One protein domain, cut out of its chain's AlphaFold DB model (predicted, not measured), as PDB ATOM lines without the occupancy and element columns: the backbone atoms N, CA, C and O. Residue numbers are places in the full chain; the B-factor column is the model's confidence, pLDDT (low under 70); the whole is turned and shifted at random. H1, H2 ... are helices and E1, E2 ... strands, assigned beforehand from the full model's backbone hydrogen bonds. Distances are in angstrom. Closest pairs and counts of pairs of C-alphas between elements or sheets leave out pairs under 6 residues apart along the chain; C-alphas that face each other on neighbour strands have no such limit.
ATOM      1  N   PHE A  25     244.578 364.176 237.773       98.19
ATOM      2  CA  PHE A  25     243.440 364.707 238.508       98.19
ATOM      3  C   PHE A  25     242.678 365.706 237.641       98.19
ATOM      4  O   PHE A  25     243.290 366.409 236.833       98.19
ATOM      5  N   GLY A  26     241.356 365.774 237.781       98.00
ATOM      6  CA  GLY A  26     240.549 366.710 237.004       98.00
ATOM      7  C   GLY A  26     239.050 366.650 237.273       98.00
ATOM      8  O   GLY A  26     238.557 365.736 237.930       98.00
ATOM      9  N   ALA A  27     238.323 367.625 236.734       98.38
ATOM     10  CA  ALA A  27     236.865 367.688 236.776       98.38
ATOM     11  C   ALA A  27     236.321 368.491 235.574       98.38
ATOM     12  O   ALA A  27     237.086 369.216 234.926       98.38
ATOM     13  N   PRO A  28     235.019 368.397 235.243       98.44
ATOM     14  CA  PRO A  28     234.429 369.117 234.111       98.44
ATOM     15  C   PRO A  28     234.487 370.646 234.222       98.44
ATOM     16  O   PRO A  28     234.504 371.327 233.201       98.44
ATOM     17  N   PHE A  29     234.528 371.183 235.444       98.25
ATOM     18  CA  PHE A  29     234.583 372.626 235.699       98.25
ATOM     19  C   PHE A  29     236.004 373.215 235.611       98.25
ATOM     20  O   PHE A  29     236.174 374.432 235.606       98.25
ATOM     21  N   LEU A  30     237.043 372.382 235.487       98.31
ATOM     22  CA  LEU A  30     238.423 372.858 235.413       98.31
ATOM     23  C   LEU A  30     238.840 373.188 233.976       98.31
ATOM     24  O   LEU A  30     238.651 372.403 233.045       98.31
ATOM     25  N   ASN A  31     239.533 374.316 233.810       98.38
ATOM     26  CA  ASN A  31     240.258 374.645 232.583       98.38
ATOM     27  C   ASN A  31     241.772 374.649 232.858       98.38
ATOM     28  O   ASN A  31     242.296 375.631 233.391       98.38
ATOM     29  N   PRO A  32     242.509 373.592 232.475       97.88
ATOM     30  CA  PRO A  32     243.890 373.413 232.912       97.88
ATOM     31  C   PRO A  32     244.859 374.446 232.330       97.88
ATOM     32  O   PRO A  32     245.880 374.744 232.940       97.88
ATOM     33  N   TYR A  33     244.532 375.056 231.189       97.81
ATOM     34  CA  TYR A  33     245.366 376.103 230.595       97.81
ATOM     35  C   TYR A  33     245.212 377.447 231.314       97.81
ATOM     36  O   TYR A  33     246.179 378.194 231.415       97.81
ATOM     37  N   LYS A  34     244.028 377.739 231.871       97.56
ATOM     38  CA  LYS A  34     243.817 378.916 232.733       97.56
ATOM     39  C   LYS A  34     244.399 378.718 234.135       97.56
ATOM     40  O   LYS A  34     244.812 379.678 234.774       97.56
ATOM     41  N   LEU A  35     244.454 377.467 234.585       97.44
ATOM     42  CA  LEU A  35     244.908 377.079 235.919       97.44
ATOM     43  C   LEU A  35     246.403 376.745 235.987       97.44
ATOM     44  O   LEU A  35     246.915 376.455 237.063       97.44
ATOM     45  N   LEU A  36     247.132 376.801 234.870       95.81
ATOM     46  CA  LEU A  36     248.529 376.372 234.830       95.81
ATOM     47  C   LEU A  36     249.403 377.147 235.825       95.81
ATOM     48  O   LEU A  36     250.170 376.539 236.558       95.81
ATOM     49  N   LYS A  37     249.266 378.476 235.896       97.38
ATOM     50  CA  LYS A  37     250.083 379.313 236.789       97.38
ATOM     51  C   LYS A  37     249.930 378.941 238.277       97.38
ATOM     52  O   LYS A  37     250.956 378.646 238.886       97.38
ATOM     53  N   PRO A  38     248.719 378.932 238.874       97.38
ATOM     54  CA  PRO A  38     248.575 378.580 240.287       97.38
ATOM     55  C   PRO A  38     248.974 377.125 240.586       97.38
ATOM     56  O   PRO A  38     249.619 376.870 241.597       97.38
ATOM     57  N   PHE A  39     248.691 376.175 239.690       97.56
ATOM     58  CA  PHE A  39     249.071 374.771 239.899       97.56
ATOM     59  C   PHE A  39     250.570 374.501 239.708       97.56
ATOM     60  O   PHE A  39     251.142 373.654 240.388       97.56
ATOM     61  N   MET A  40     251.247 375.226 238.822       97.19
ATOM     62  CA  MET A  40     252.705 375.133 238.716       97.19
ATOM     63  C   MET A  40     253.406 375.748 239.931       97.19
ATOM     64  O   MET A  40     254.503 375.313 240.265       97.19
ATOM     65  N   ALA A  41     252.782 376.704 240.629       97.00
ATOM     66  CA  ALA A  41     253.354 377.323 241.827       97.00
ATOM     67  C   ALA A  41     253.454 376.366 243.032       97.00
ATOM     68  O   ALA A  41     254.271 376.598 243.918       97.00
ATOM     69  N   ILE A  42     252.661 375.288 243.057       95.69
ATOM     70  CA  ILE A  42     252.749 374.239 244.089       95.69
ATOM     71  C   ILE A  42     253.720 373.105 243.716       95.69
ATOM     72  O   ILE A  42     253.886 372.160 244.484       95.69
ATOM     73  N   CYS A  43     254.329 373.160 242.528       96.12
ATOM     74  CA  CYS A  43     255.327 372.190 242.091       96.12
ATOM     75  C   CYS A  43     256.729 372.596 242.567       96.12
ATOM     76  O   CYS A  43     257.061 373.777 242.632       96.12
ATOM     77  N   ASP A  44     257.572 371.602 242.832       93.75
ATOM     78  CA  ASP A  44     259.003 371.776 243.093       93.75
ATOM     79  C   ASP A  44     259.836 370.993 242.059       93.75
ATOM     80  O   ASP A  44     259.315 370.483 241.068       93.75
ATOM     81  N   SER A  45     261.149 370.868 242.260       94.69
ATOM     82  CA  SER A  45     262.026 370.142 241.327       94.69
ATOM     83  C   SER A  45     261.730 368.637 241.215       94.69
ATOM     84  O   SER A  45     262.272 367.970 240.331       94.69
ATOM     85  N   SER A  46     260.889 368.079 242.089       96.31
ATOM     86  CA  SER A  46     260.541 366.660 242.122       96.31
ATOM     87  C   SER A  46     259.268 366.309 241.349       96.31
ATOM     88  O   SER A  46     259.057 365.126 241.066       96.31
ATOM     89  N   VAL A  47     258.448 367.293 240.966       97.19
ATOM     90  CA  VAL A  47     257.154 367.080 240.304       97.19
ATOM     91  C   VAL A  47     256.830 368.201 239.320       97.19
ATOM     92  O   VAL A  47     257.125 369.362 239.556       97.19
ATOM     93  N   THR A  48     256.186 367.867 238.207       97.44
ATOM     94  CA  THR A  48     255.618 368.856 237.286       97.44
ATOM     95  C   THR A  48     254.226 368.434 236.835       97.44
ATOM     96  O   THR A  48     253.858 367.256 236.903       97.44
ATOM     97  N   LEU A  49     253.437 369.401 236.377       98.31
ATOM     98  CA  LEU A  49     252.070 369.191 235.930       98.31
ATOM     99  C   LEU A  49     251.951 369.473 234.437       98.31
ATOM    100  O   LEU A  49     252.273 370.556 233.954       98.31
ATOM    101  N   ARG A  50     251.428 368.494 233.697       98.06
ATOM    102  CA  ARG A  50     251.097 368.662 232.281       98.06
ATOM    103  C   ARG A  50     249.587 368.857 232.127       98.06
ATOM    104  O   ARG A  50     248.848 367.941 232.491       98.06
ATOM    105  N   PRO A  51     249.109 369.982 231.561       98.44
ATOM    106  CA  PRO A  51     247.682 370.189 231.335       98.44
ATOM    107  C   PRO A  51     247.129 369.131 230.374       98.44
ATOM    108  O   PRO A  51     247.794 368.729 229.412       98.44
ATOM    109  N   VAL A  52     245.917 368.650 230.647       98.56
ATOM    110  CA  VAL A  52     245.272 367.590 229.870       98.56
ATOM    111  C   VAL A  52     243.750 367.697 229.943       98.56
ATOM    112  O   VAL A  52     243.186 368.137 230.944       98.56
ATOM    113  N   TYR A  53     243.087 367.264 228.873       98.62
ATOM    114  CA  TYR A  53     241.677 366.895 228.903       98.62
ATOM    115  C   TYR A  53     241.559 365.380 228.779       98.62
ATOM    116  O   TYR A  53     242.270 364.777 227.974       98.62
ATOM    117  N   PHE A  54     240.678 364.774 229.562       98.38
ATOM    118  CA  PHE A  54     240.432 363.335 229.544       98.38
ATOM    119  C   PHE A  54     238.956 363.045 229.803       98.38
ATOM    120  O   PHE A  54     238.246 363.881 230.354       98.38
ATOM    121  N   GLU A  55     238.494 361.866 229.405       98.31
ATOM    122  CA  GLU A  55     237.122 361.410 229.619       98.31
ATOM    123  C   GLU A  55     237.164 360.003 230.233       98.31
ATOM    124  O   GLU A  55     237.616 359.066 229.570       98.31
ATOM    125  N   PRO A  56     236.793 359.845 231.516       97.38
ATOM    126  CA  PRO A  56     236.734 358.539 232.161       97.38
ATOM    127  C   PRO A  56     235.681 357.622 231.527       97.38
ATOM    128  O   PRO A  56     234.556 358.038 231.259       97.38
ATOM    129  N   LEU A  57     236.017 356.342 231.358       97.38
ATOM    130  CA  LEU A  57     235.090 355.292 230.919       97.38
ATOM    131  C   LEU A  57     234.275 354.684 232.073       97.38
ATOM    132  O   LEU A  57     233.317 353.957 231.823       97.38
ATOM    133  N   ALA A  58     234.643 354.969 233.323       95.06
ATOM    134  CA  ALA A  58     233.976 354.515 234.543       95.06
ATOM    135  C   ALA A  58     234.302 355.468 235.707       95.06
ATOM    136  O   ALA A  58     235.210 356.290 235.578       95.06
ATOM    137  N   ASP A  59     233.637 355.285 236.853       93.25
ATOM    138  CA  ASP A  59     233.855 356.071 238.082       93.25
ATOM    139  C   ASP A  59     233.419 357.548 237.911       93.25
ATOM    140  O   ASP A  59     232.544 357.861 237.097       93.25
ATOM    141  N   LYS A  60     233.970 358.466 238.710       94.06
ATOM    142  CA  LYS A  60     233.643 359.896 238.676       94.06
ATOM    143  C   LYS A  60     233.713 360.467 237.266       94.06
ATOM    144  O   LYS A  60     234.705 360.297 236.557       94.06
ATOM    145  N   TRP A  61     232.681 361.234 236.923       97.44
ATOM    146  CA  TRP A  61     232.557 361.929 235.641       97.44
ATOM    147  C   TRP A  61     232.633 361.004 234.415       97.44
ATOM    148  O   TRP A  61     233.073 361.440 233.353       97.44
ATOM    149  N   GLN A  62     232.187 359.748 234.539       97.62
ATOM    150  CA  GLN A  62     232.060 358.825 233.410       97.62
ATOM    151  C   GLN A  62     231.365 359.488 232.207       97.62
ATOM    152  O   GLN A  62     230.299 360.090 232.348       97.62
ATOM    153  N   GLY A  63     231.982 359.381 231.024       97.88
ATOM    154  CA  GLY A  63     231.460 359.944 229.772       97.88
ATOM    155  C   GLY A  63     231.437 361.477 229.718       97.88
ATOM    156  O   GLY A  63     230.803 362.054 228.836       97.88
ATOM    157  N   ARG A  64     232.087 362.165 230.669       98.31
ATOM    158  CA  ARG A  64     232.215 363.625 230.678       98.31
ATOM    159  C   ARG A  64     233.671 364.040 230.525       98.31
ATOM    160  O   ARG A  64     234.542 363.635 231.296       98.31
ATOM    161  N   ARG A  65     233.919 364.951 229.584       98.31
ATOM    162  CA  ARG A  65     235.216 365.617 229.438       98.31
ATOM    163  C   ARG A  65     235.586 366.358 230.725       98.31
ATOM    164  O   ARG A  65     234.929 367.321 231.114       98.31
ATOM    165  N   CYS A  66     236.688 365.945 231.330       98.62
ATOM    166  CA  CYS A  66     237.338 366.588 232.461       98.62
ATOM    167  C   CYS A  66     238.551 367.382 231.976       98.62
ATOM    168  O   CYS A  66     239.346 366.887 231.173       98.62
ATOM    169  N   GLY A  67     238.709 368.609 232.469       98.69
ATOM    170  CA  GLY A  67     239.980 369.323 232.407       98.69
ATOM    171  C   GLY A  67     240.800 369.051 233.665       98.69
ATOM    172  O   GLY A  67     240.246 368.823 234.739       98.69
ATOM    173  N   GLY A  68     242.124 369.051 233.548       98.31
ATOM    174  CA  GLY A  68     242.989 368.820 234.698       98.31
ATOM    175  C   GLY A  68     244.451 368.633 234.326       98.31
ATOM    176  O   GLY A  68     244.912 369.125 233.293       98.31
ATOM    177  N   PHE A  69     245.191 367.915 235.163       98.62
ATOM    178  CA  PHE A  69     246.628 367.745 234.985       98.62
ATOM    179  C   PHE A  69     247.055 366.287 235.114       98.62
ATOM    180  O   PHE A  69     246.533 365.529 235.927       98.62
ATOM    181  N   HIS A  70     248.054 365.920 234.316       98.38
ATOM    182  CA  HIS A  70     248.863 364.728 234.514       98.38
ATOM    183  C   HIS A  70     250.045 365.092 235.415       98.38
ATOM    184  O   HIS A  70     250.802 366.011 235.102       98.38
ATOM    185  N   ILE A  71     250.194 364.364 236.516       97.88
ATOM    186  CA  ILE A  71     251.286 364.469 237.477       97.88
ATOM    187  C   ILE A  71     252.501 363.693 236.958       97.88
ATOM    188  O   ILE A  71     252.473 362.467 236.871       97.88
ATOM    189  N   HIS A  72     253.584 364.406 236.654       97.00
ATOM    190  CA  HIS A  72     254.872 363.822 236.275       97.00
ATOM    191  C   HIS A  72     255.832 363.927 237.454       97.00
ATOM    192  O   HIS A  72     256.293 365.017 237.784       97.00
ATOM    193  N   VAL A  73     256.141 362.799 238.093       96.38
ATOM    194  CA  VAL A  73     257.160 362.748 239.152       96.38
ATOM    195  C   VAL A  73     258.536 362.668 238.497       96.38
ATOM    196  O   VAL A  73     258.856 361.683 237.837       96.38
ATOM    197  N   LEU A  74     259.345 363.707 238.689       95.00
ATOM    198  CA  LEU A  74     260.682 363.852 238.113       95.00
ATOM    199  C   LEU A  74     261.763 363.234 239.012       95.00
ATOM    200  O   LEU A  74     262.734 362.668 238.516       95.00
ATOM    201  N   ASN A  75     261.587 363.305 240.337       91.50
ATOM    202  CA  ASN A  75     262.508 362.714 241.309       91.50
ATOM    203  C   ASN A  75     261.751 362.059 242.471       91.50
ATOM    204  O   ASN A  75     261.291 362.723 243.399       91.50
ATOM    205  N   GLY A  76     261.698 360.727 242.466       84.12
ATOM    206  CA  GLY A  76     260.970 359.964 243.480       84.12
ATOM    207  C   GLY A  76     261.518 360.076 244.909       84.12
ATOM    208  O   GLY A  76     260.750 359.869 245.841       84.12
ATOM    209  N   LYS A  77     262.807 360.405 245.112       87.38
ATOM    210  CA  LYS A  77     263.391 360.528 246.465       87.38
ATOM    211  C   LYS A  77     263.005 361.834 247.164       87.38
ATOM    212  O   LYS A  77     262.947 361.862 248.387       87.38
ATOM    213  N   GLY A  78     262.768 362.899 246.397       88.06
ATOM    214  CA  GLY A  78     262.370 364.211 246.924       88.06
ATOM    215  C   GLY A  78     260.856 364.420 246.983       88.06
ATOM    216  O   GLY A  78     260.387 365.266 247.736       88.06
ATOM    217  N   PHE A  79     260.089 363.641 246.216       94.44
ATOM    218  CA  PHE A  79     258.656 363.854 246.079       94.44
ATOM    219  C   PHE A  79     257.880 363.473 247.346       94.44
ATOM    220  O   PHE A  79     257.917 362.327 247.800       94.44
ATOM    221  N   ARG A  80     257.121 364.435 247.885       93.62
ATOM    222  CA  ARG A  80     256.234 364.271 249.048       93.62
ATOM    223  C   ARG A  80     254.773 364.151 248.586       93.62
ATOM    224  O   ARG A  80     254.063 365.157 248.557       93.62
ATOM    225  N   PRO A  81     254.287 362.946 248.228       93.19
ATOM    226  CA  PRO A  81     252.984 362.777 247.581       93.19
ATOM    227  C   PRO A  81     251.810 363.258 248.436       93.19
ATOM    228  O   PRO A  81     250.867 363.828 247.898       93.19
ATOM    229  N   PHE A  82     251.869 363.056 249.757       93.06
ATOM    230  CA  PHE A  82     250.788 363.473 250.649       93.06
ATOM    231  C   PHE A  82     250.667 364.999 250.711       93.06
ATOM    232  O   PHE A  82     249.605 365.540 250.414       93.06
ATOM    233  N   ARG A  83     251.783 365.694 250.972       94.88
ATOM    234  CA  ARG A  83     251.863 367.162 250.943       94.88
ATOM    235  C   ARG A  83     251.397 367.728 249.602       94.88
ATOM    236  O   ARG A  83     250.623 368.681 249.573       94.88
ATOM    237  N   PHE A  84     251.830 367.131 248.493       96.38
ATOM    238  CA  PHE A  84     251.412 367.557 247.157       96.38
ATOM    239  C   PHE A  84     249.898 367.393 246.944       96.38
ATOM    240  O   PHE A  84     249.240 368.305 246.445       96.38
ATOM    241  N   GLY A  85     249.320 366.274 247.395       95.69
ATOM    242  CA  GLY A  85     247.873 366.056 247.385       95.69
ATOM    243  C   GLY A  85     247.110 367.115 248.186       95.69
ATOM    244  O   GLY A  85     246.151 367.687 247.670       95.69
ATOM    245  N   LEU A  86     247.566 367.438 249.402       95.94
ATOM    246  CA  LEU A  86     246.975 368.499 250.231       95.94
ATOM    247  C   LEU A  86     247.091 369.881 249.580       95.94
ATOM    248  O   LEU A  86     246.147 370.662 249.634       95.94
ATOM    249  N   SER A  87     248.213 370.158 248.911       97.00
ATOM    250  CA  SER A  87     248.422 371.406 248.161       97.00
ATOM    251  C   SER A  87     247.387 371.563 247.046       97.00
ATOM    252  O   SER A  87     246.819 372.637 246.874       97.00
ATOM    253  N   ILE A  88     247.100 370.475 246.321       97.38
ATOM    254  CA  ILE A  88     246.059 370.446 245.289       97.38
ATOM    255  C   ILE A  88     244.670 370.653 245.903       97.38
ATOM    256  O   ILE A  88     243.905 371.459 245.383       97.38
ATOM    257  N   LEU A  89     244.336 369.951 246.992       97.00
ATOM    258  CA  LEU A  89     243.028 370.083 247.646       97.00
ATOM    259  C   LEU A  89     242.787 371.505 248.157       97.00
ATOM    260  O   LEU A  89     241.735 372.072 247.883       97.00
ATOM    261  N   ARG A  90     243.778 372.097 248.831       97.06
ATOM    262  CA  ARG A  90     243.715 373.482 249.308       97.06
ATOM    263  C   ARG A  90     243.474 374.457 248.157       97.06
ATOM    264  O   ARG A  90     242.583 375.291 248.245       97.06
ATOM    265  N   LEU A  91     244.231 374.316 247.069       97.19
ATOM    266  CA  LEU A  91     244.094 375.188 245.905       97.19
ATOM    267  C   LEU A  91     242.725 375.033 245.224       97.19
ATOM    268  O   LEU A  91     242.170 376.007 244.728       97.19
ATOM    269  N   LEU A  92     242.170 373.821 245.189       97.69
ATOM    270  CA  LEU A  92     240.842 373.579 244.625       97.69
ATOM    271  C   LEU A  92     239.726 374.161 245.498       97.69
ATOM    272  O   LEU A  92     238.826 374.781 244.945       97.69
ATOM    273  N   LEU A  93     239.812 374.016 246.823       96.69
ATOM    274  CA  LEU A  93     238.886 374.652 247.769       96.69
ATOM    275  C   LEU A  93     238.901 376.179 247.643       96.69
ATOM    276  O   LEU A  93     237.853 376.811 247.679       96.69
ATOM    277  N   GLU A  94     240.087 376.769 247.470       96.69
ATOM    278  CA  GLU A  94     240.248 378.218 247.321       96.69
ATOM    279  C   GLU A  94     239.702 378.735 245.982       96.69
ATOM    280  O   GLU A  94     239.029 379.763 245.939       96.69
ATOM    281  N   LEU A  95     240.000 378.044 244.876       97.19
ATOM    282  CA  LEU A  95     239.658 378.517 243.530       97.19
ATOM    283  C   LEU A  95     238.240 378.145 243.076       97.19
ATOM    284  O   LEU A  95     237.724 378.795 242.168       97.19
ATOM    285  N   PHE A  96     237.645 377.101 243.655       97.75
ATOM    286  CA  PHE A  96     236.347 376.548 243.254       97.75
ATOM    287  C   PHE A  96     235.453 376.257 244.472       97.75
ATOM    288  O   PHE A  96     235.021 375.117 244.638       97.75
ATOM    289  N   PRO A  97     235.175 377.242 245.347       96.75
ATOM    290  CA  PRO A  97     234.393 377.009 246.563       96.75
ATOM    291  C   PRO A  97     232.941 376.588 246.285       96.75
ATOM    292  O   PRO A  97     232.336 375.930 247.124       96.75
ATOM    293  N   GLU A  98     232.392 376.938 245.117       97.44
ATOM    294  CA  GLU A  98     231.016 376.602 244.730       97.44
ATOM    295  C   GLU A  98     230.918 375.241 244.020       97.44
ATOM    296  O   GLU A  98     229.889 374.575 244.097       97.44
ATOM    297  N   GLU A  99     231.965 374.818 243.300       98.12
ATOM    298  CA  GLU A  99     231.970 373.561 242.541       98.12
ATOM    299  C   GLU A  99     232.696 372.406 243.238       98.12
ATOM    300  O   GLU A  99     232.459 371.243 242.899       98.12
ATOM    301  N   PHE A 100     233.625 372.683 244.154       97.75
ATOM    302  CA  PHE A 100     234.330 371.644 244.899       97.75
ATOM    303  C   PHE A 100     233.418 371.041 245.967       97.75
ATOM    304  O   PHE A 100     232.848 371.746 246.791       97.75
ATOM    305  N   GLU A 101     233.354 369.710 246.011       97.00
ATOM    306  CA  GLU A 101     232.547 368.996 246.998       97.00
ATOM    307  C   GLU A 101     233.332 367.843 247.621       97.00
ATOM    308  O   GLU A 101     234.012 367.072 246.927       97.00
ATOM    309  N   TRP A 102     233.168 367.676 248.932       96.62
ATOM    310  CA  TRP A 102     233.456 366.411 249.597       96.62
ATOM    311  C   TRP A 102     232.340 365.414 249.279       96.62
ATOM    312  O   TRP A 102     231.158 365.738 249.370       96.62
ATOM    313  N   ILE A 103     232.703 364.183 248.924       94.94
ATOM    314  CA  ILE A 103     231.725 363.110 248.708       94.94
ATOM    315  C   ILE A 103     231.033 362.816 250.047       94.94
ATOM    316  O   ILE A 103     231.738 362.682 251.046       94.94
ATOM    317  N   PRO A 104     229.696 362.710 250.114       94.19
ATOM    318  CA  PRO A 104     228.999 362.358 251.349       94.19
ATOM    319  C   PRO A 104     229.150 360.859 251.679       94.19
ATOM    320  O   PRO A 104     229.461 360.060 250.793       94.19
ATOM    321  N   PRO A 105     228.910 360.434 252.935       92.75
ATOM    322  CA  PRO A 105     228.761 359.015 253.258       92.75
ATOM    323  C   PRO A 105     227.610 358.361 252.461       92.75
ATOM    324  O   PRO A 105     226.674 359.052 252.047       92.75
ATOM    325  N   PRO A 106     227.616 357.023 252.302       92.12
ATOM    326  CA  PRO A 106     228.557 356.070 252.901       92.12
ATOM    327  C   PRO A 106     229.851 355.879 252.094       92.12
ATOM    328  O   PRO A 106     229.899 356.122 250.890       92.12
ATOM    329  N   TYR A 107     230.894 355.372 252.756       88.81
ATOM    330  CA  TYR A 107     232.148 354.952 252.128       88.81
ATOM    331  C   TYR A 107     232.615 353.610 252.694       88.81
ATOM    332  O   TYR A 107     232.916 353.495 253.881       88.81
ATOM    333  N   GLU A 108     232.707 352.594 251.831       86.75
ATOM    334  CA  GLU A 108     233.030 351.213 252.219       86.75
ATOM    335  C   GLU A 108     232.097 350.711 253.344       86.75
ATOM    336  O   GLU A 108     230.894 350.594 253.120       86.75
ATOM    337  N   TYR A 109     232.627 350.416 254.536       88.19
ATOM    338  CA  TYR A 109     231.860 349.956 255.703       88.19
ATOM    339  C   TYR A 109     231.571 351.071 256.726       88.19
ATOM    340  O   TYR A 109     231.121 350.785 257.835       88.19
ATOM    341  N   GLU A 110     231.841 352.332 256.377       91.38
ATOM    342  CA  GLU A 110     231.536 353.508 257.194       91.38
ATOM    343  C   GLU A 110     230.332 354.261 256.615       91.38
ATOM    344  O   GLU A 110     230.264 354.560 255.423       91.38
ATOM    345  N   PHE A 111     229.368 354.586 257.476       93.06
ATOM    346  CA  PHE A 111     228.057 355.105 257.075       93.06
ATOM    347  C   PHE A 111     227.765 356.508 257.613       93.06
ATOM    348  O   PHE A 111     226.736 357.085 257.269       93.06
ATOM    349  N   ARG A 112     228.629 357.053 258.477       93.81
ATOM    350  CA  ARG A 112     228.411 358.336 259.159       93.81
ATOM    351  C   ARG A 112     229.454 359.377 258.801       93.81
ATOM    352  O   ARG A 112     229.103 360.526 258.559       93.81
ATOM    353  N   ARG A 113     230.730 358.994 258.813       92.56
ATOM    354  CA  ARG A 113     231.831 359.936 258.575       92.56
ATOM    355  C   ARG A 113     231.982 360.233 257.089       92.56
ATOM    356  O   ARG A 113     231.738 359.362 256.255       92.56
ATOM    357  N   LEU A 114     232.445 361.441 256.767       94.88
ATOM    358  CA  LEU A 114     232.818 361.756 255.394       94.88
ATOM    359  C   LEU A 114     233.950 360.814 254.941       94.88
ATOM    360  O   LEU A 114     234.907 360.611 255.693       94.88
ATOM    361  N   PRO A 115     233.899 360.282 253.708       94.88
ATOM    362  CA  PRO A 115     234.956 359.470 253.122       94.88
ATOM    363  C   PRO A 115     236.360 360.064 253.303       94.88
ATOM    364  O   PRO A 115     237.301 359.328 253.588       94.88
ATOM    365  N   ILE A 116     236.522 361.387 253.168       94.62
ATOM    366  CA  ILE A 116     237.827 362.032 253.357       94.62
ATOM    367  C   ILE A 116     238.340 361.889 254.799       94.62
ATOM    368  O   ILE A 116     239.514 361.580 254.990       94.62
ATOM    369  N   ASP A 117     237.468 362.008 255.800       94.88
ATOM    370  CA  ASP A 117     237.835 361.884 257.213       94.88
ATOM    371  C   ASP A 117     238.175 360.431 257.575       94.88
ATOM    372  O   ASP A 117     239.009 360.176 258.444       94.88
ATOM    373  N   VAL A 118     237.555 359.467 256.887       93.31
ATOM    374  CA  VAL A 118     237.903 358.042 256.982       93.31
ATOM    375  C   VAL A 118     239.277 357.788 256.370       93.31
ATOM    376  O   VAL A 118     240.128 357.171 257.005       93.31
ATOM    377  N   ILE A 119     239.519 358.296 255.157       91.81
ATOM    378  CA  ILE A 119     240.779 358.106 254.423       91.81
ATOM    379  C   ILE A 119     241.958 358.749 255.160       91.81
ATOM    380  O   ILE A 119     243.042 358.171 255.197       91.81
ATOM    381  N   LEU A 120     241.761 359.941 255.727       91.62
ATOM    382  CA  LEU A 120     242.787 360.656 256.491       91.62
ATOM    383  C   LEU A 120     242.891 360.168 257.943       91.62
ATOM    384  O   LEU A 120     243.827 360.541 258.645       91.62
ATOM    385  N   GLY A 121     241.937 359.357 258.407       91.38
ATOM    386  CA  GLY A 121     241.861 358.872 259.785       91.38
ATOM    387  C   GLY A 121     241.424 359.929 260.808       91.38
ATOM    388  O   GLY A 121     241.296 359.613 261.987       91.38
ATOM    389  N   SER A 122     241.159 361.167 260.388       90.31
ATOM    390  CA  SER A 122     240.810 362.297 261.253       90.31
ATOM    391  C   SER A 122     240.080 363.387 260.467       90.31
ATOM    392  O   SER A 122     240.356 363.586 259.287       90.31
ATOM    393  N   GLU A 123     239.187 364.117 261.134       94.94
ATOM    394  CA  GLU A 123     238.537 365.322 260.592       94.94
ATOM    395  C   GLU A 123     239.452 366.558 260.622       94.94
ATOM    396  O   GLU A 123     239.303 367.457 259.796       94.94
ATOM    397  N   ARG A 124     240.477 366.557 261.493       96.06
ATOM    398  CA  ARG A 124     241.371 367.706 261.745       96.06
ATOM    399  C   ARG A 124     241.991 368.267 260.466       96.06
ATOM    400  O   ARG A 124     242.168 369.474 260.340       96.06
ATOM    401  N   VAL A 125     242.350 367.396 259.521       95.38
ATOM    402  CA  VAL A 125     242.996 367.797 258.263       95.38
ATOM    403  C   VAL A 125     241.989 368.419 257.294       95.38
ATOM    404  O   VAL A 125     242.305 369.438 256.684       95.38
ATOM    405  N   ARG A 126     240.782 367.848 257.169       96.19
ATOM    406  CA  ARG A 126     239.702 368.416 256.346       96.19
ATOM    407  C   ARG A 126     239.317 369.799 256.866       96.19
ATOM    408  O   ARG A 126     239.321 370.754 256.101       96.19
ATOM    409  N   GLU A 127     239.071 369.919 258.166       97.44
ATOM    410  CA  GLU A 127     238.707 371.189 258.805       97.44
ATOM    411  C   GLU A 127     239.816 372.239 258.661       97.44
ATOM    412  O   GLU A 127     239.558 373.414 258.395       97.44
ATOM    413  N   ALA A 128     241.081 371.826 258.776       97.19
ATOM    414  CA  ALA A 128     242.210 372.716 258.550       97.19
ATOM    415  C   ALA A 128     242.285 373.212 257.095       97.19
ATOM    416  O   ALA A 128     242.538 374.399 256.883       97.19
ATOM    417  N   LEU A 129     242.013 372.345 256.112       96.56
ATOM    418  CA  LEU A 129     241.916 372.728 254.700       96.56
ATOM    419  C   LEU A 129     240.767 373.718 254.460       96.56
ATOM    420  O   LEU A 129     240.982 374.745 253.823       96.56
ATOM    421  N   GLU A 130     239.581 373.440 255.002       96.38
ATOM    422  CA  GLU A 130     238.398 374.309 254.895       96.38
ATOM    423  C   GLU A 130     238.615 375.677 255.555       96.38
ATOM    424  O   GLU A 130     238.168 376.695 255.039       96.38
ATOM    425  N   SER A 131     239.356 375.723 256.667       96.69
ATOM    426  CA  SER A 131     239.721 376.976 257.347       96.69
ATOM    427  C   SER A 131     240.871 377.749 256.681       96.69
ATOM    428  O   SER A 131     241.284 378.792 257.187       96.69
ATOM    429  N   GLY A 132     241.407 377.258 255.557       95.00
ATOM    430  CA  GLY A 132     242.428 377.956 254.772       95.00
ATOM    431  C   GLY A 132     243.841 377.943 255.368       95.00
ATOM    432  O   GLY A 132     244.705 378.688 254.885       95.00
ATOM    433  N   LYS A 133     244.104 377.095 256.376       96.88
ATOM    434  CA  LYS A 133     245.421 376.981 257.026       96.88
ATOM    435  C   LYS A 133     246.539 376.685 256.027       96.88
ATOM    436  O   LYS A 133     246.335 376.058 254.983       96.88
ATOM    437  N   SER A 134     247.744 377.145 256.353       96.38
ATOM    438  CA  SER A 134     248.953 376.830 255.593       96.38
ATOM    439  C   SER A 134     249.275 375.332 255.628       96.38
ATOM    440  O   SER A 134     248.822 374.596 256.504       96.38
ATOM    441  N   LEU A 135     250.073 374.861 254.664       95.31
ATOM    442  CA  LEU A 135     250.485 373.454 254.634       95.31
ATOM    443  C   LEU A 135     251.354 373.105 255.843       95.31
ATOM    444  O   LEU A 135     251.280 371.988 256.336       95.31
ATOM    445  N   GLU A 136     252.140 374.063 256.324       96.12
ATOM    446  CA  GLU A 136     252.971 373.955 257.520       96.12
ATOM    447  C   GLU A 136     252.109 373.760 258.772       96.12
ATOM    448  O   GLU A 136     252.370 372.863 259.570       96.12
ATOM    449  N   GLU A 137     251.042 374.551 258.921       97.06
ATOM    450  CA  GLU A 137     250.087 374.393 260.025       97.06
ATOM    451  C   GLU A 137     249.344 373.057 259.952       97.06
ATOM    452  O   GLU A 137     249.121 372.426 260.985       97.06
ATOM    453  N   ILE A 138     248.963 372.621 258.747       95.88
ATOM    454  CA  ILE A 138     248.292 371.336 258.538       95.88
ATOM    455  C   ILE A 138     249.240 370.182 258.900       95.88
ATOM    456  O   ILE A 138     248.845 369.300 259.654       95.88
ATOM    457  N   GLU A 139     250.490 370.204 258.432       95.06
ATOM    458  CA  GLU A 139     251.506 369.193 258.769       95.06
ATOM    459  C   GLU A 139     251.830 369.146 260.266       95.06
ATOM    460  O   GLU A 139     252.056 368.066 260.823       95.06
ATOM    461  N   GLY A 140     251.779 370.295 260.942       95.56
ATOM    462  CA  GLY A 140     251.920 370.376 262.393       95.56
ATOM    463  C   GLY A 140     250.876 369.557 263.160       95.56
ATOM    464  O   GLY A 140     251.147 369.145 264.282       95.56
ATOM    465  N   LEU A 141     249.715 369.248 262.565       94.31
ATOM    466  CA  LEU A 141     248.645 368.503 263.237       94.31
ATOM    467  C   LEU A 141     248.994 367.046 263.546       94.31
ATOM    468  O   LEU A 141     248.341 366.470 264.407       94.31
ATOM    469  N   TRP A 142     249.945 366.446 262.831       93.00
ATOM    470  CA  TRP A 142     250.323 365.039 263.021       93.00
ATOM    471  C   TRP A 142     251.820 364.846 263.269       93.00
ATOM    472  O   TRP A 142     252.309 363.717 263.232       93.00
ATOM    473  N   THR A 143     252.585 365.933 263.413       93.56
ATOM    474  CA  THR A 143     254.050 365.856 263.482       93.56
ATOM    475  C   THR A 143     254.512 365.115 264.737       93.56
ATOM    476  O   THR A 143     255.404 364.272 264.643       93.56
ATOM    477  N   ASP A 144     253.874 365.357 265.881       93.81
ATOM    478  CA  ASP A 144     254.222 364.692 267.139       93.81
ATOM    479  C   ASP A 144     253.863 363.202 267.092       93.81
ATOM    480  O   ASP A 144     254.704 362.350 267.382       93.81
ATOM    481  N   GLU A 145     252.658 362.869 266.620       93.25
ATOM    482  CA  GLU A 145     252.205 361.485 266.453       93.25
ATOM    483  C   GLU A 145     253.067 360.721 265.429       93.25
ATOM    484  O   GLU A 145     253.338 359.527 265.590       93.25
ATOM    485  N   LEU A 146     253.538 361.400 264.375       93.62
ATOM    486  CA  LEU A 146     254.467 360.833 263.401       93.62
ATOM    487  C   LEU A 146     255.828 360.533 264.035       93.62
ATOM    488  O   LEU A 146     256.378 359.462 263.780       93.62
ATOM    489  N   ASN A 147     256.368 361.441 264.851       95.12
ATOM    490  CA  ASN A 147     257.633 361.222 265.551       95.12
ATOM    491  C   ASN A 147     257.525 360.039 266.523       95.12
ATOM    492  O   ASN A 147     258.359 359.134 266.465       95.12
ATOM    493  N   GLU A 148     256.449 359.969 267.313       95.75
ATOM    494  CA  GLU A 148     256.183 358.833 268.202       95.75
ATOM    495  C   GLU A 148     256.091 357.514 267.415       95.75
ATOM    496  O   GLU A 148     256.679 356.496 267.791       95.75
ATOM    497  N   TYR A 149     255.389 357.515 266.277       94.75
ATOM    498  CA  TYR A 149     255.303 356.339 265.413       94.75
ATOM    499  C   TYR A 149     256.673 355.920 264.867       94.75
ATOM    500  O   TYR A 149     256.981 354.726 264.832       94.75
ATOM    501  N   LEU A 150     257.500 356.876 264.429       93.75
ATOM    502  CA  LEU A 150     258.834 356.598 263.900       93.75
ATOM    503  C   LEU A 150     259.740 355.965 264.962       93.75
ATOM    504  O   LEU A 150     260.414 354.986 264.635       93.75
ATOM    505  N   GLU A 151     259.696 356.454 266.204       94.25
ATOM    506  CA  GLU A 151     260.417 355.873 267.345       94.25
ATOM    507  C   GLU A 151     259.919 354.458 267.664       94.25
ATOM    508  O   GLU A 151     260.701 353.511 267.751       94.25
ATOM    509  N   ARG A 152     258.597 354.269 267.767       94.25
ATOM    510  CA  ARG A 152     258.000 352.957 268.066       94.25
ATOM    511  C   ARG A 152     258.309 351.922 266.992       94.25
ATOM    512  O   ARG A 152     258.597 350.767 267.313       94.25
ATOM    513  N   ARG A 153     258.273 352.323 265.718       94.81
ATOM    514  CA  ARG A 153     258.564 351.451 264.572       94.81
ATOM    515  C   ARG A 153     259.980 350.879 264.642       94.81
ATOM    516  O   ARG A 153     260.181 349.761 264.172       94.81
ATOM    517  N   ASP A 154     260.945 351.598 265.212       91.50
ATOM    518  CA  ASP A 154     262.342 351.152 265.240       91.50
ATOM    519  C   ASP A 154     262.531 349.843 266.020       91.50
ATOM    520  O   ASP A 154     263.347 349.015 265.618       91.50
ATOM    521  N   SER A 155     261.691 349.581 267.027       92.44
ATOM    522  CA  SER A 155     261.668 348.304 267.762       92.44
ATOM    523  C   SER A 155     261.235 347.091 266.923       92.44
ATOM    524  O   SER A 155     261.509 345.952 267.294       92.44
ATOM    525  N   CYS A 156     260.592 347.322 265.776       94.06
ATOM    526  CA  CYS A 156     260.014 346.290 264.912       94.06
ATOM    527  C   CYS A 156     260.616 346.295 263.492       94.06
ATOM    528  O   CYS A 156     260.046 345.702 262.573       94.06
TER     529      CYS A 156
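Overview. This is residues 25 to 156 of the 160 residues of an uncharacterized protein of Thermodesulforhabdus norvegica (UniProt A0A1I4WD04). A small, strongly twisted sheet of three strands, with the short helix H1 over it, makes one side of the domain; the longest helix, H2, runs through the middle, and the helical hairpin H4 and H5 packs on its other side, with short H3 next to H4. H6 sticks out from this body as a free arm. The printed part has 132 residues, with six named helices and three named strands in the order E1 H1 E2 E3 H2 H3 H4 H5 H6; the sheet's order is E1, E3, E2, all antiparallel, and the class is mixed, helices and strands. The whole is only just compact, close to loose, with a radius of gyration of the C-alphas of 16.6 A and spans of 49 by 40 by 29 A.

Along the chain. E1, residues 25 to 27, begins at C-alpha 25 (243.440, 364.707, 238.508). H1 holds residues 36 to 41. E2, residues 47 to 54, is 20.2 A long and bends by 57 degrees at residue 51; E3, residues 66 to 73, is 21.3 A long. H2, residues 81 to 95, is 21.0 A long and begins at C-alpha 81 (252.984, 362.777, 247.581). H3 holds residues 115 to 119, H4 residues 124 to 130 and H5 residues 135 to 140. H6, residues 143 to 154, is 17.0 A long and ends at C-alpha 154 (262.342, 351.152, 265.240).

Arrangement. E3 is the inner strand. E1 and E3 are antiparallel at 172 degrees, with N 25 and O 69 within hydrogen-bond range at 3.0 A. E2 and E3 form a hairpin, antiparallel at 151 degrees, with N 50 and O 70 at 2.9 A. E1, H1 and E2 form a split strand-helix-strand unit, two strands running the same way with E3 between them, its crossover right-handed. H1 is on the sheet, over E2, at a height over the sheet of 8.9 A. Residues 88 to 91 of H2 only just touch H1, with 3 pairs of C-alphas within 8 A; the closest C-alphas are those of Phe 39 and Ile 88, 7.5 A apart. H2 touches H4, the closest C-alphas being those of Arg 90 and Leu 129, 5.7 A apart. H4 and H5, a helical hairpin, only just touch, with 3 pairs of C-alphas within 8 A, the closest those of Ala 128 and Ile 138 at 6.2 A; they run opposite ways at a shallow tilt of 20 degrees. H3 and H4 only just touch, and only at the corner, with 3 pairs of C-alphas within 8 A, the closest those of Asp 117 and Arg 126 at 6.8 A. H5 and H6 meet only through their link. In H1 to H6 every O i to N i+4 pair is within hydrogen-bond range.

Size, cuts and confidence. The two C-alphas farthest apart, those of Gly 63 and Ser 155, are 49.9 A apart. Residues 143 to 156, of which 143 to 154 belong to H6, stand free. The printed part has no cut; the links E2 to E3 and H2 to H3 are long. The mean pLDDT of the printed part is 95.5, and no printed residue is under 70.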